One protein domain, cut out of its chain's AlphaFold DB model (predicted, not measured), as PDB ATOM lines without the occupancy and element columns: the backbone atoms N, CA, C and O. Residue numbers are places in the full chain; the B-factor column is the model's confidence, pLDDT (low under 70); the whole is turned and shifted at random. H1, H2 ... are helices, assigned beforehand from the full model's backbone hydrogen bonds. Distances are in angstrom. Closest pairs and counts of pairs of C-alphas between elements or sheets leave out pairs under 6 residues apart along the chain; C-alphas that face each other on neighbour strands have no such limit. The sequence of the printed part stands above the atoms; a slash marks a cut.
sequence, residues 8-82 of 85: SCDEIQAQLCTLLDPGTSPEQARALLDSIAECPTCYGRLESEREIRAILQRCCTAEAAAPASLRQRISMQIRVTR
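What this domain is: This is residues 8 to 82 of the 85 residues of the protein "Mycothiol system anti-sigma-R factor" of Corynebacterium marinum (UniProt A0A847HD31). A small head holds the helical hairpin H1 and H2 with the first part of the long helix H3; a long arm sticks out from it, residues 54 to 63 of H3 and then H4. The 75 printed residues include four named helices, H1 to H4 in order, and no named strand: all helix. The whole is extended, with a radius of gyration of the C-alphas of 17.6 A, spanning 49 by 29 by 20 A.

Where its parts are: Find C-alpha 9 at (166.700, 130.201, 204.562); H1 runs from there to residue 20, 16.7 A. H2 is residues 26 to 37, 16.1 A. H3, residues 40 to 63, covers 35.0 A. H4, residues 68 to 82, covers 21.4 A and ends at (169.401, 110.651, 243.755).

How they stand to each other: Look at C-alphas 19 and 29, the closest of H1 and H2, which touch at 5.2 A, opposite ways at a steep tilt of 37 degrees, only just steep. With residues 42 to 50 alone, H3 only just touches H1, with 3 pairs of C-alphas within 8 A, the closest Leu 16 and Leu 46 at 6.4 A. H2 and H3 touch only at the corner, only just, with 3 such pairs, the closest Ile 36 and Cys 42 at 5.7 A. H4 is apart from H1, H2 and H3. In H1, H2, H3 and H4 every O i to N i+4 pair is within hydrogen-bond range.

The domain as a whole: C-alphas 40 and 80, the farthest apart, are 51.1 A apart. The printed part has no cut, its three links are tight, and pLDDT is under 70 at residues 61 to 66.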
ATOM      1  N   SER A   8     167.698 134.762 206.085       78.81
ATOM      2  CA  SER A   8     168.160 133.684 205.215       78.81
ATOM      3  C   SER A   8     167.370 132.390 205.456       78.81
ATOM      4  O   SER A   8     166.779 132.172 206.515       78.81
ATOM      5  N   CYS A   9     167.381 131.494 204.464       76.62
ATOM      6  CA  CYS A   9     166.700 130.201 204.562       76.62
ATOM      7  C   CYS A   9     167.187 129.352 205.752       76.62
ATOM      8  O   CYS A   9     166.409 128.539 206.254       76.62
ATOM      9  N   ASP A  10     168.452 129.525 206.153       80.62
ATOM     10  CA  ASP A  10     169.104 128.835 207.272       80.62
ATOM     11  C   ASP A  10     168.638 129.392 208.625       80.62
ATOM     12  O   ASP A  10     168.214 128.638 209.498       80.62
ATOM     13  N   GLU A  11     168.580 130.721 208.752       85.25
ATOM     14  CA  GLU A  11     168.067 131.386 209.954       85.25
ATOM     15  C   GLU A  11     166.617 130.991 210.240       85.25
ATOM     16  O   GLU A  11     166.287 130.647 211.374       85.25
ATOM     17  N   ILE A  12     165.756 130.956 209.217       87.38
ATOM     18  CA  ILE A  12     164.371 130.493 209.386       87.38
ATOM     19  C   ILE A  12     164.324 129.034 209.835       87.38
ATOM     20  O   ILE A  12     163.519 128.700 210.699       87.38
ATOM     21  N   GLN A  13     165.191 128.169 209.303       87.56
ATOM     22  CA  GLN A  13     165.226 126.766 209.712       87.56
ATOM     23  C   GLN A  13     165.586 126.621 211.196       87.56
ATOM     24  O   GLN A  13     164.949 125.844 211.906       87.56
ATOM     25  N   ALA A  14     166.558 127.397 211.683       89.81
ATOM     26  CA  ALA A  14     166.907 127.416 213.098       89.81
ATOM     27  C   ALA A  14     165.723 127.874 213.968       89.81
ATOM     28  O   ALA A  14     165.398 127.209 214.952       89.81
ATOM     29  N   GLN A  15     165.024 128.944 213.567       89.56
ATOM     30  CA  GLN A  15     163.853 129.451 214.293       89.56
ATOM     31  C   GLN A  15     162.695 128.444 214.329       89.56
ATOM     32  O   GLN A  15     162.068 128.266 215.372       89.56
ATOM     33  N   LEU A  16     162.422 127.753 213.219       91.06
ATOM     34  CA  LEU A  16     161.410 126.693 213.159       91.06
ATOM     35  C   LEU A  16     161.772 125.522 214.077       91.06
ATOM     36  O   LEU A  16     160.924 125.035 214.826       91.06
ATOM     37  N   CYS A  17     163.044 125.122 214.073       90.56
ATOM     38  CA  CYS A  17     163.537 124.044 214.916       90.56
ATOM     39  C   CYS A  17     163.418 124.402 216.405       90.56
ATOM     40  O   CYS A  17     162.957 123.578 217.193       90.56
ATOM     41  N   THR A  18     163.751 125.644 216.782       92.25
ATOM     42  CA  THR A  18     163.522 126.167 218.135       92.25
ATOM     43  C   THR A  18     162.033 126.195 218.465       92.25
ATOM     44  O   THR A  18     161.636 125.664 219.493       92.25
ATOM     45  N   LEU A  19     161.176 126.736 217.599       92.88
ATOM     46  CA  LEU A  19     159.732 126.809 217.843       92.88
ATOM     47  C   LEU A  19     159.100 125.431 218.098       92.88
ATOM     48  O   LEU A  19     158.169 125.311 218.895       92.88
ATOM     49  N   LEU A  20     159.579 124.398 217.408       91.12
ATOM     50  CA  LEU A  20     159.068 123.039 217.545       91.12
ATOM     51  C   LEU A  20     159.763 122.253 218.666       91.12
ATOM     52  O   LEU A  20     159.302 121.164 219.001       91.12
ATOM     53  N   ASP A  21     160.836 122.748 219.274       90.94
ATOM     54  CA  ASP A  21     161.531 122.041 220.349       90.94
ATOM     55  C   ASP A  21     160.643 121.883 221.607       90.94
ATOM     56  O   ASP A  21     159.992 122.840 222.032       90.94
ATOM     57  N   PRO A  22     160.575 120.685 222.226       84.94
ATOM     58  CA  PRO A  22     159.774 120.466 223.435       84.94
ATOM     59  C   PRO A  22     160.238 121.269 224.663       84.94
ATOM     60  O   PRO A  22     159.481 121.368 225.627       84.94
ATOM     61  N   GLY A  23     161.463 121.801 224.663       88.94
ATOM     62  CA  GLY A  23     162.013 122.663 225.709       88.94
ATOM     63  C   GLY A  23     161.722 124.153 225.516       88.94
ATOM     64  O   GLY A  23     162.057 124.946 226.397       88.94
ATOM     65  N   THR A  24     161.093 124.548 224.409       91.88
ATOM     66  CA  THR A  24     160.792 125.955 224.129       91.88
ATOM     67  C   THR A  24     159.647 126.459 224.992       91.88
ATOM     68  O   THR A  24     158.581 125.845 225.090       91.88
ATOM     69  N   SER A  25     159.860 127.611 225.627       92.94
ATOM     70  CA  SER A  25     158.855 128.227 226.485       92.94
ATOM     71  C   SER A  25     157.684 128.781 225.657       92.94
ATOM     72  O   SER A  25     157.862 129.204 224.510       92.94
ATOM     73  N   PRO A  26     156.461 128.817 226.216       89.62
ATOM     74  CA  PRO A  26     155.281 129.280 225.482       89.62
ATOM     75  C   PRO A  26     155.392 130.748 225.045       89.62
ATOM     76  O   PRO A  26     154.877 131.121 223.993       89.62
ATOM     77  N   GLU A  27     156.084 131.575 225.829       91.44
ATOM     78  CA  GLU A  27     156.391 132.973 225.506       91.44
ATOM     79  C   GLU A  27     157.316 133.101 224.287       91.44
ATOM     80  O   GLU A  27     157.018 133.867 223.369       91.44
ATOM     81  N   GLN A  28     158.382 132.294 224.217       91.00
ATOM     82  CA  GLN A  28     159.290 132.266 223.071       91.00
ATOM     83  C   GLN A  28     158.587 131.727 221.828       91.00
ATOM     84  O   GLN A  28     158.683 132.324 220.759       91.00
ATOM     85  N   ALA A  29     157.811 130.652 221.974       91.75
ATOM     86  CA  ALA A  29     157.032 130.096 220.877       91.75
ATOM     87  C   ALA A  29     156.056 131.125 220.286       91.75
ATOM     88  O   ALA A  29     155.912 131.218 219.068       91.75
ATOM     89  N   ARG A  30     155.406 131.930 221.137       91.19
ATOM     90  CA  ARG A  30     154.502 133.004 220.704       91.19
ATOM     91  C   ARG A  30     155.237 134.068 219.887       91.19
ATOM     92  O   ARG A  30     154.739 134.443 218.832       91.19
ATOM     93  N   ALA A  31     156.401 134.519 220.356       90.25
ATOM     94  CA  ALA A  31     157.206 135.524 219.661       90.25
ATOM     95  C   ALA A  31     157.680 135.026 218.286       90.25
ATOM     96  O   ALA A  31     157.555 135.735 217.293       90.25
ATOM     97  N   LEU A  32     158.149 133.777 218.211       90.62
ATOM     98  CA  LEU A  32     158.564 133.161 216.950       90.62
ATOM     99  C   LEU A  32     157.399 133.002 215.971       90.62
ATOM    100  O   LEU A  32     157.555 133.259 214.781       90.62
ATOM    101  N   LEU A  33     156.223 132.604 216.465       90.31
ATOM    102  CA  LEU A  33     155.018 132.490 215.645       90.31
ATOM    103  C   LEU A  33     154.593 133.824 215.041       90.31
ATOM    104  O   LEU A  33     154.203 133.840 213.878       90.31
ATOM    105  N   ASP A  34     154.672 134.910 215.808       88.94
ATOM    106  CA  ASP A  34     154.343 136.255 215.337       88.94
ATOM    107  C   ASP A  34     155.245 136.649 214.158       88.94
ATOM    108  O   ASP A  34     154.751 136.919 213.066       88.94
ATOM    109  N   SER A  35     156.566 136.500 214.318       85.00
ATOM    110  CA  SER A  35     157.540 136.789 213.255       85.00
ATOM    111  C   SER A  35     157.395 135.887 212.023       85.00
ATOM    112  O   SER A  35     157.643 136.314 210.896       85.00
ATOM    113  N   ILE A  36     157.012 134.620 212.207       86.31
ATOM    114  CA  ILE A  36     156.803 133.680 211.093       86.31
ATOM    115  C   ILE A  36     155.492 133.982 210.356       86.31
ATOM    116  O   ILE A  36     155.437 133.824 209.137       86.31
ATOM    117  N   ALA A  37     154.448 134.425 211.063       85.12
ATOM    118  CA  ALA A  37     153.144 134.737 210.479       85.12
ATOM    119  C   ALA A  37     153.192 135.926 209.505       85.12
ATOM    120  O   ALA A  37     152.385 135.989 208.579       85.12
ATOM    121  N   GLU A  38     154.166 136.828 209.659       84.94
ATOM    122  CA  GLU A  38     154.398 137.941 208.732       84.94
ATOM    123  C   GLU A  38     154.839 137.477 207.331       84.94
ATOM    124  O   GLU A  38     154.697 138.221 206.358       84.94
ATOM    125  N   CYS A  39     155.343 136.242 207.190       85.12
ATOM    126  CA  CYS A  39     155.767 135.686 205.909       85.12
ATOM    127  C   CYS A  39     155.002 134.396 205.550       85.12
ATOM    128  O   CYS A  39     155.231 133.348 206.163       85.12
ATOM    129  N   PRO A  40     154.179 134.395 204.481       84.75
ATOM    130  CA  PRO A  40     153.399 133.217 204.092       84.75
ATOM    131  C   PRO A  40     154.278 132.019 203.702       84.75
ATOM    132  O   PRO A  40     153.906 130.872 203.937       84.75
ATOM    133  N   THR A  41     155.470 132.263 203.152       85.38
ATOM    134  CA  THR A  41     156.425 131.207 202.789       85.38
ATOM    135  C   THR A  41     156.984 130.500 204.023       85.38
ATOM    136  O   THR A  41     157.013 129.270 204.081       85.38
ATOM    137  N   CYS A  42     157.399 131.268 205.035       86.94
ATOM    138  CA  CYS A  42     157.902 130.720 206.294       86.94
ATOM    139  C   CYS A  42     156.797 129.977 207.048       86.94
ATOM    140  O   CYS A  42     157.048 128.907 207.602       86.94
ATOM    141  N   TYR A  43     155.570 130.499 207.005       88.06
ATOM    142  CA  TYR A  43     154.407 129.825 207.566       88.06
ATOM    143  C   TYR A  43     154.125 128.480 206.872       88.06
ATOM    144  O   TYR A  43     153.950 127.468 207.546       88.06
ATOM    145  N   GLY A  44     154.187 128.412 205.537       89.88
ATOM    146  CA  GLY A  44     154.043 127.145 204.806       89.88
ATOM    147  C   GLY A  44     155.120 126.105 205.158       89.88
ATOM    148  O   GLY A  44     154.830 124.911 205.279       89.88
ATOM    149  N   ARG A  45     156.365 126.548 205.397       89.69
ATOM    150  CA  ARG A  45     157.448 125.676 205.894       89.69
ATOM    151  C   ARG A  45     157.166 125.163 207.306       89.69
ATOM    152  O   ARG A  45     157.377 123.981 207.563       89.69
ATOM    153  N   LEU A  46     156.646 126.017 208.191       91.12
ATOM    154  CA  LEU A  46     156.229 125.622 209.538       91.12
ATOM    155  C   LEU A  46     155.154 124.529 209.504       91.12
ATOM    156  O   LEU A  46     155.249 123.562 210.258       91.12
ATOM    157  N   GLU A  47     154.141 124.666 208.648       91.81
ATOM    158  CA  GLU A  47     153.097 123.642 208.516       91.81
ATOM    159  C   GLU A  47     153.670 122.307 208.037       91.81
ATOM    160  O   GLU A  47     153.384 121.265 208.629       91.81
ATOM    161  N   SER A  48     154.559 122.352 207.042       92.19
ATOM    162  CA  SER A  48     155.245 121.161 206.536       92.19
ATOM    163  C   SER A  48     156.067 120.470 207.631       92.19
ATOM    164  O   SER A  48     155.971 119.256 207.810       92.19
ATOM    165  N   GLU A  49     156.838 121.225 208.423       91.88
ATOM    166  CA  GLU A  49     157.604 120.656 209.539       91.88
ATOM    167  C   GLU A  49     156.712 120.044 210.621       91.88
ATOM    168  O   GLU A  49     157.025 118.974 211.152       91.88
ATOM    169  N   ARG A  50     155.581 120.680 210.943       91.88
ATOM    170  CA  ARG A  50     154.617 120.140 211.910       91.88
ATOM    171  C   ARG A  50     154.037 118.813 211.445       91.88
ATOM    172  O   ARG A  50     153.942 117.889 212.252       91.88
ATOM    173  N   GLU A  51     153.678 118.708 210.170       92.88
ATOM    174  CA  GLU A  51     153.145 117.473 209.599       92.88
ATOM    175  C   GLU A  51     154.186 116.348 209.633       92.88
ATOM    176  O   GLU A  51     153.913 115.267 210.161       92.88
ATOM    177  N   ILE A  52     155.414 116.626 209.180       91.25
ATOM    178  CA  ILE A  52     156.525 115.667 209.229       91.25
ATOM    179  C   ILE A  52     156.771 115.208 210.668       91.25
ATOM    180  O   ILE A  52     156.887 114.012 210.939       91.25
ATOM    181  N   ARG A  53     156.807 116.139 211.625       88.75
ATOM    182  CA  ARG A  53     157.035 115.816 213.035       88.75
ATOM    183  C   ARG A  53     155.896 115.004 213.640       88.75
ATOM    184  O   ARG A  53     156.166 114.106 214.432       88.75
ATOM    185  N   ALA A  54     154.650 115.271 213.256       87.88
ATOM    186  CA  ALA A  54     153.503 114.470 213.671       87.88
ATOM    187  C   ALA A  54     153.590 113.034 213.126       87.88
ATOM    188  O   ALA A  54     153.309 112.082 213.857       87.88
ATOM    189  N   ILE A  55     154.032 112.857 211.876       89.31
ATOM    190  CA  ILE A  55     154.295 111.534 211.291       89.31
ATOM    191  C   ILE A  55     155.397 110.814 212.078       89.31
ATOM    192  O   ILE A  55     155.188 109.690 212.535       89.31
ATOM    193  N   LEU A  56     156.539 111.474 212.302       87.25
ATOM    194  CA  LEU A  56     157.656 110.913 213.072       87.25
ATOM    195  C   LEU A  56     157.235 110.537 214.490       87.25
ATOM    196  O   LEU A  56     157.567 109.455 214.969       87.25
ATOM    197  N   GLN A  57     156.463 111.397 215.156       84.31
ATOM    198  CA  GLN A  57     155.931 111.110 216.477       84.31
ATOM    199  C   GLN A  57     155.077 109.844 216.443       84.31
ATOM    200  O   GLN A  57     155.290 108.961 217.269       84.31
ATOM    201  N   ARG A  58     154.161 109.702 215.478       81.69
ATOM    202  CA  ARG A  58     153.304 108.513 215.350       81.69
ATOM    203  C   ARG A  58     154.114 107.232 215.140       81.69
ATOM    204  O   ARG A  58     153.884 106.271 215.865       81.69
ATOM    205  N   CYS A  59     155.076 107.229 214.221       79.94
ATOM    206  CA  CYS A  59     155.915 106.053 213.954       79.94
ATOM    207  C   CYS A  59     156.813 105.704 215.152       79.94
ATOM    208  O   CYS A  59     156.847 104.568 215.620       79.94
ATOM    209  N   CYS A  60     157.517 106.687 215.712       72.31
ATOM    210  CA  CYS A  60     158.520 106.428 216.741       72.31
ATOM    211  C   CYS A  60     157.932 106.224 218.145       72.31
ATOM    212  O   CYS A  60     158.576 105.592 218.975       72.31
ATOM    213  N   THR A  61     156.728 106.721 218.447       66.62
ATOM    214  CA  THR A  61     156.111 106.506 219.773       66.62
ATOM    215  C   THR A  61     155.208 105.276 219.839       66.62
ATOM    216  O   THR A  61     155.072 104.706 220.921       66.62
ATOM    217  N   ALA A  62     154.637 104.826 218.715       59.88
ATOM    218  CA  ALA A  62     153.796 103.629 218.682       59.88
ATOM    219  C   ALA A  62     154.611 102.324 218.598       59.88
ATOM    220  O   ALA A  62     154.235 101.334 219.223       59.88
ATOM    221  N   GLU A  63     155.734 102.316 217.870       56.03
ATOM    222  CA  GLU A  63     156.481 101.082 217.566       56.03
ATOM    223  C   GLU A  63     157.772 100.921 218.390       56.03
ATOM    224  O   GLU A  63     158.242  99.803 218.591       56.03
ATOM    225  N   ALA A  64     158.328 102.010 218.938       61.19
ATOM    226  CA  ALA A  64     159.613 102.005 219.649       61.19
ATOM    227  C   ALA A  64     159.479 102.270 221.158       61.19
ATOM    228  O   ALA A  64     160.277 102.990 221.765       61.19
ATOM    229  N   ALA A  65     158.478 101.672 221.809       64.06
ATOM    230  CA  ALA A  65     158.445 101.660 223.265       64.06
ATOM    231  C   ALA A  65     159.687 100.914 223.784       64.06
ATOM    232  O   ALA A  65     159.841  99.715 223.553       64.06
ATOM    233  N   ALA A  66     160.572 101.613 224.505       69.25
ATOM    234  CA  ALA A  66     161.790 101.012 225.047       69.25
ATOM    235  C   ALA A  66     161.467  99.701 225.801       69.25
ATOM    236  O   ALA A  66     160.469  99.664 226.538       69.25
ATOM    237  N   PRO A  67     162.280  98.633 225.673       83.06
ATOM    238  CA  PRO A  67     162.028  97.373 226.362       83.06
ATOM    239  C   PRO A  67     161.809  97.591 227.862       83.06
ATOM    240  O   PRO A  67     162.538  98.359 228.498       83.06
ATOM    241  N   ALA A  68     160.806  96.926 228.440       82.12
ATOM    242  CA  ALA A  68     160.441  97.109 229.849       82.12
ATOM    243  C   ALA A  68     161.630  96.861 230.797       82.12
ATOM    244  O   ALA A  68     161.822  97.595 231.765       82.12
ATOM    245  N   SER A  69     162.484  95.890 230.463       85.69
ATOM    246  CA  SER A  69     163.722  95.587 231.185       85.69
ATOM    247  C   SER A  69     164.702  96.765 231.205       85.69
ATOM    248  O   SER A  69     165.275  97.075 232.251       85.69
ATOM    249  N   LEU A  70     164.871  97.464 230.080       85.94
ATOM    250  CA  LEU A  70     165.734  98.639 229.988       85.94
ATOM    251  C   LEU A  70     165.149  99.811 230.787       85.94
ATOM    252  O   LEU A  70     165.866 100.429 231.573       85.94
ATOM    253  N   ARG A  71     163.836 100.057 230.671       84.81
ATOM    254  CA  ARG A  71     163.136 101.085 231.462       84.81
ATOM    255  C   ARG A  71     163.264 100.846 232.965       84.81
ATOM    256  O   ARG A  71     163.545 101.785 233.711       84.81
ATOM    257  N   GLN A  72     163.108  99.600 233.409       87.31
ATOM    258  CA  GLN A  72     163.247  99.226 234.815       87.31
ATOM    259  C   GLN A  72     164.677  99.457 235.321       87.31
ATOM    260  O   GLN A  72     164.861 100.060 236.378       87.31
ATOM    261  N   ARG A  73     165.691  99.043 234.547       90.94
ATOM    262  CA  ARG A  73     167.107  99.270 234.883       90.94
ATOM    263  C   ARG A  73     167.429 100.755 235.023       90.94
ATOM    264  O   ARG A  73     167.998 101.153 236.035       90.94
ATOM    265  N   ILE A  74     167.035 101.569 234.043       87.94
ATOM    266  CA  ILE A  74     167.271 103.021 234.055       87.94
ATOM    267  C   ILE A  74     166.571 103.668 235.256       87.94
ATOM    268  O   ILE A  74     167.192 104.422 235.999       87.94
ATOM    269  N   SER A  75     165.306 103.317 235.509       87.50
ATOM    270  CA  SER A  75     164.537 103.854 236.641       87.50
ATOM    271  C   SER A  75     165.188 103.542 237.991       87.50
ATOM    272  O   SER A  75     165.235 104.401 238.871       87.50
ATOM    273  N   MET A  76     165.711 102.323 238.156       88.69
ATOM    274  CA  MET A  76     166.416 101.909 239.369       88.69
ATOM    275  C   MET A  76     167.714 102.702 239.560       88.69
ATOM    276  O   MET A  76     167.953 103.213 240.649       88.69
ATOM    277  N   GLN A  77     168.518 102.853 238.503       86.25
ATOM    278  CA  GLN A  77     169.772 103.609 238.560       86.25
ATOM    279  C   GLN A  77     169.538 105.086 238.906       86.25
ATOM    280  O   GLN A  77     170.169 105.594 239.825       86.25
ATOM    281  N   ILE A  78     168.562 105.747 238.272       87.75
ATOM    282  CA  ILE A  78     168.224 107.151 238.568       87.75
ATOM    283  C   ILE A  78     167.818 107.331 240.038       87.75
ATOM    284  O   ILE A  78     168.225 108.303 240.677       87.75
ATOM    285  N   ARG A  79     167.018 106.406 240.589       84.69
ATOM    286  CA  ARG A  79     166.632 106.442 242.008       84.69
ATOM    287  C   ARG A  79     167.860 106.326 242.905       84.69
ATOM    288  O   ARG A  79     168.039 107.168 243.770       84.69
ATOM    289  N   VAL A  80     168.713 105.332 242.667       83.88
ATOM    290  CA  VAL A  80     169.920 105.089 243.472       83.88
ATOM    291  C   VAL A  80     170.861 106.298 243.463       83.88
ATOM    292  O   VAL A  80     171.347 106.683 244.521       83.88
ATOM    293  N   THR A  81     171.062 106.944 242.311       76.88
ATOM    294  CA  THR A  81     171.915 108.140 242.202       76.88
ATOM    295  C   THR A  81     171.351 109.343 242.965       76.88
ATOM    296  O   THR A  81     172.118 110.067 243.584       76.88
ATOM    297  N   ARG A  82     170.025 109.546 242.992       70.69
ATOM    298  CA  ARG A  82     169.401 110.651 243.755       70.69
ATOM    299  C   ARG A  82     169.484 110.491 245.275       70.69
ATOM    300  O   ARG A  82     169.362 111.485 245.972       70.69
TER     301      ARG A  82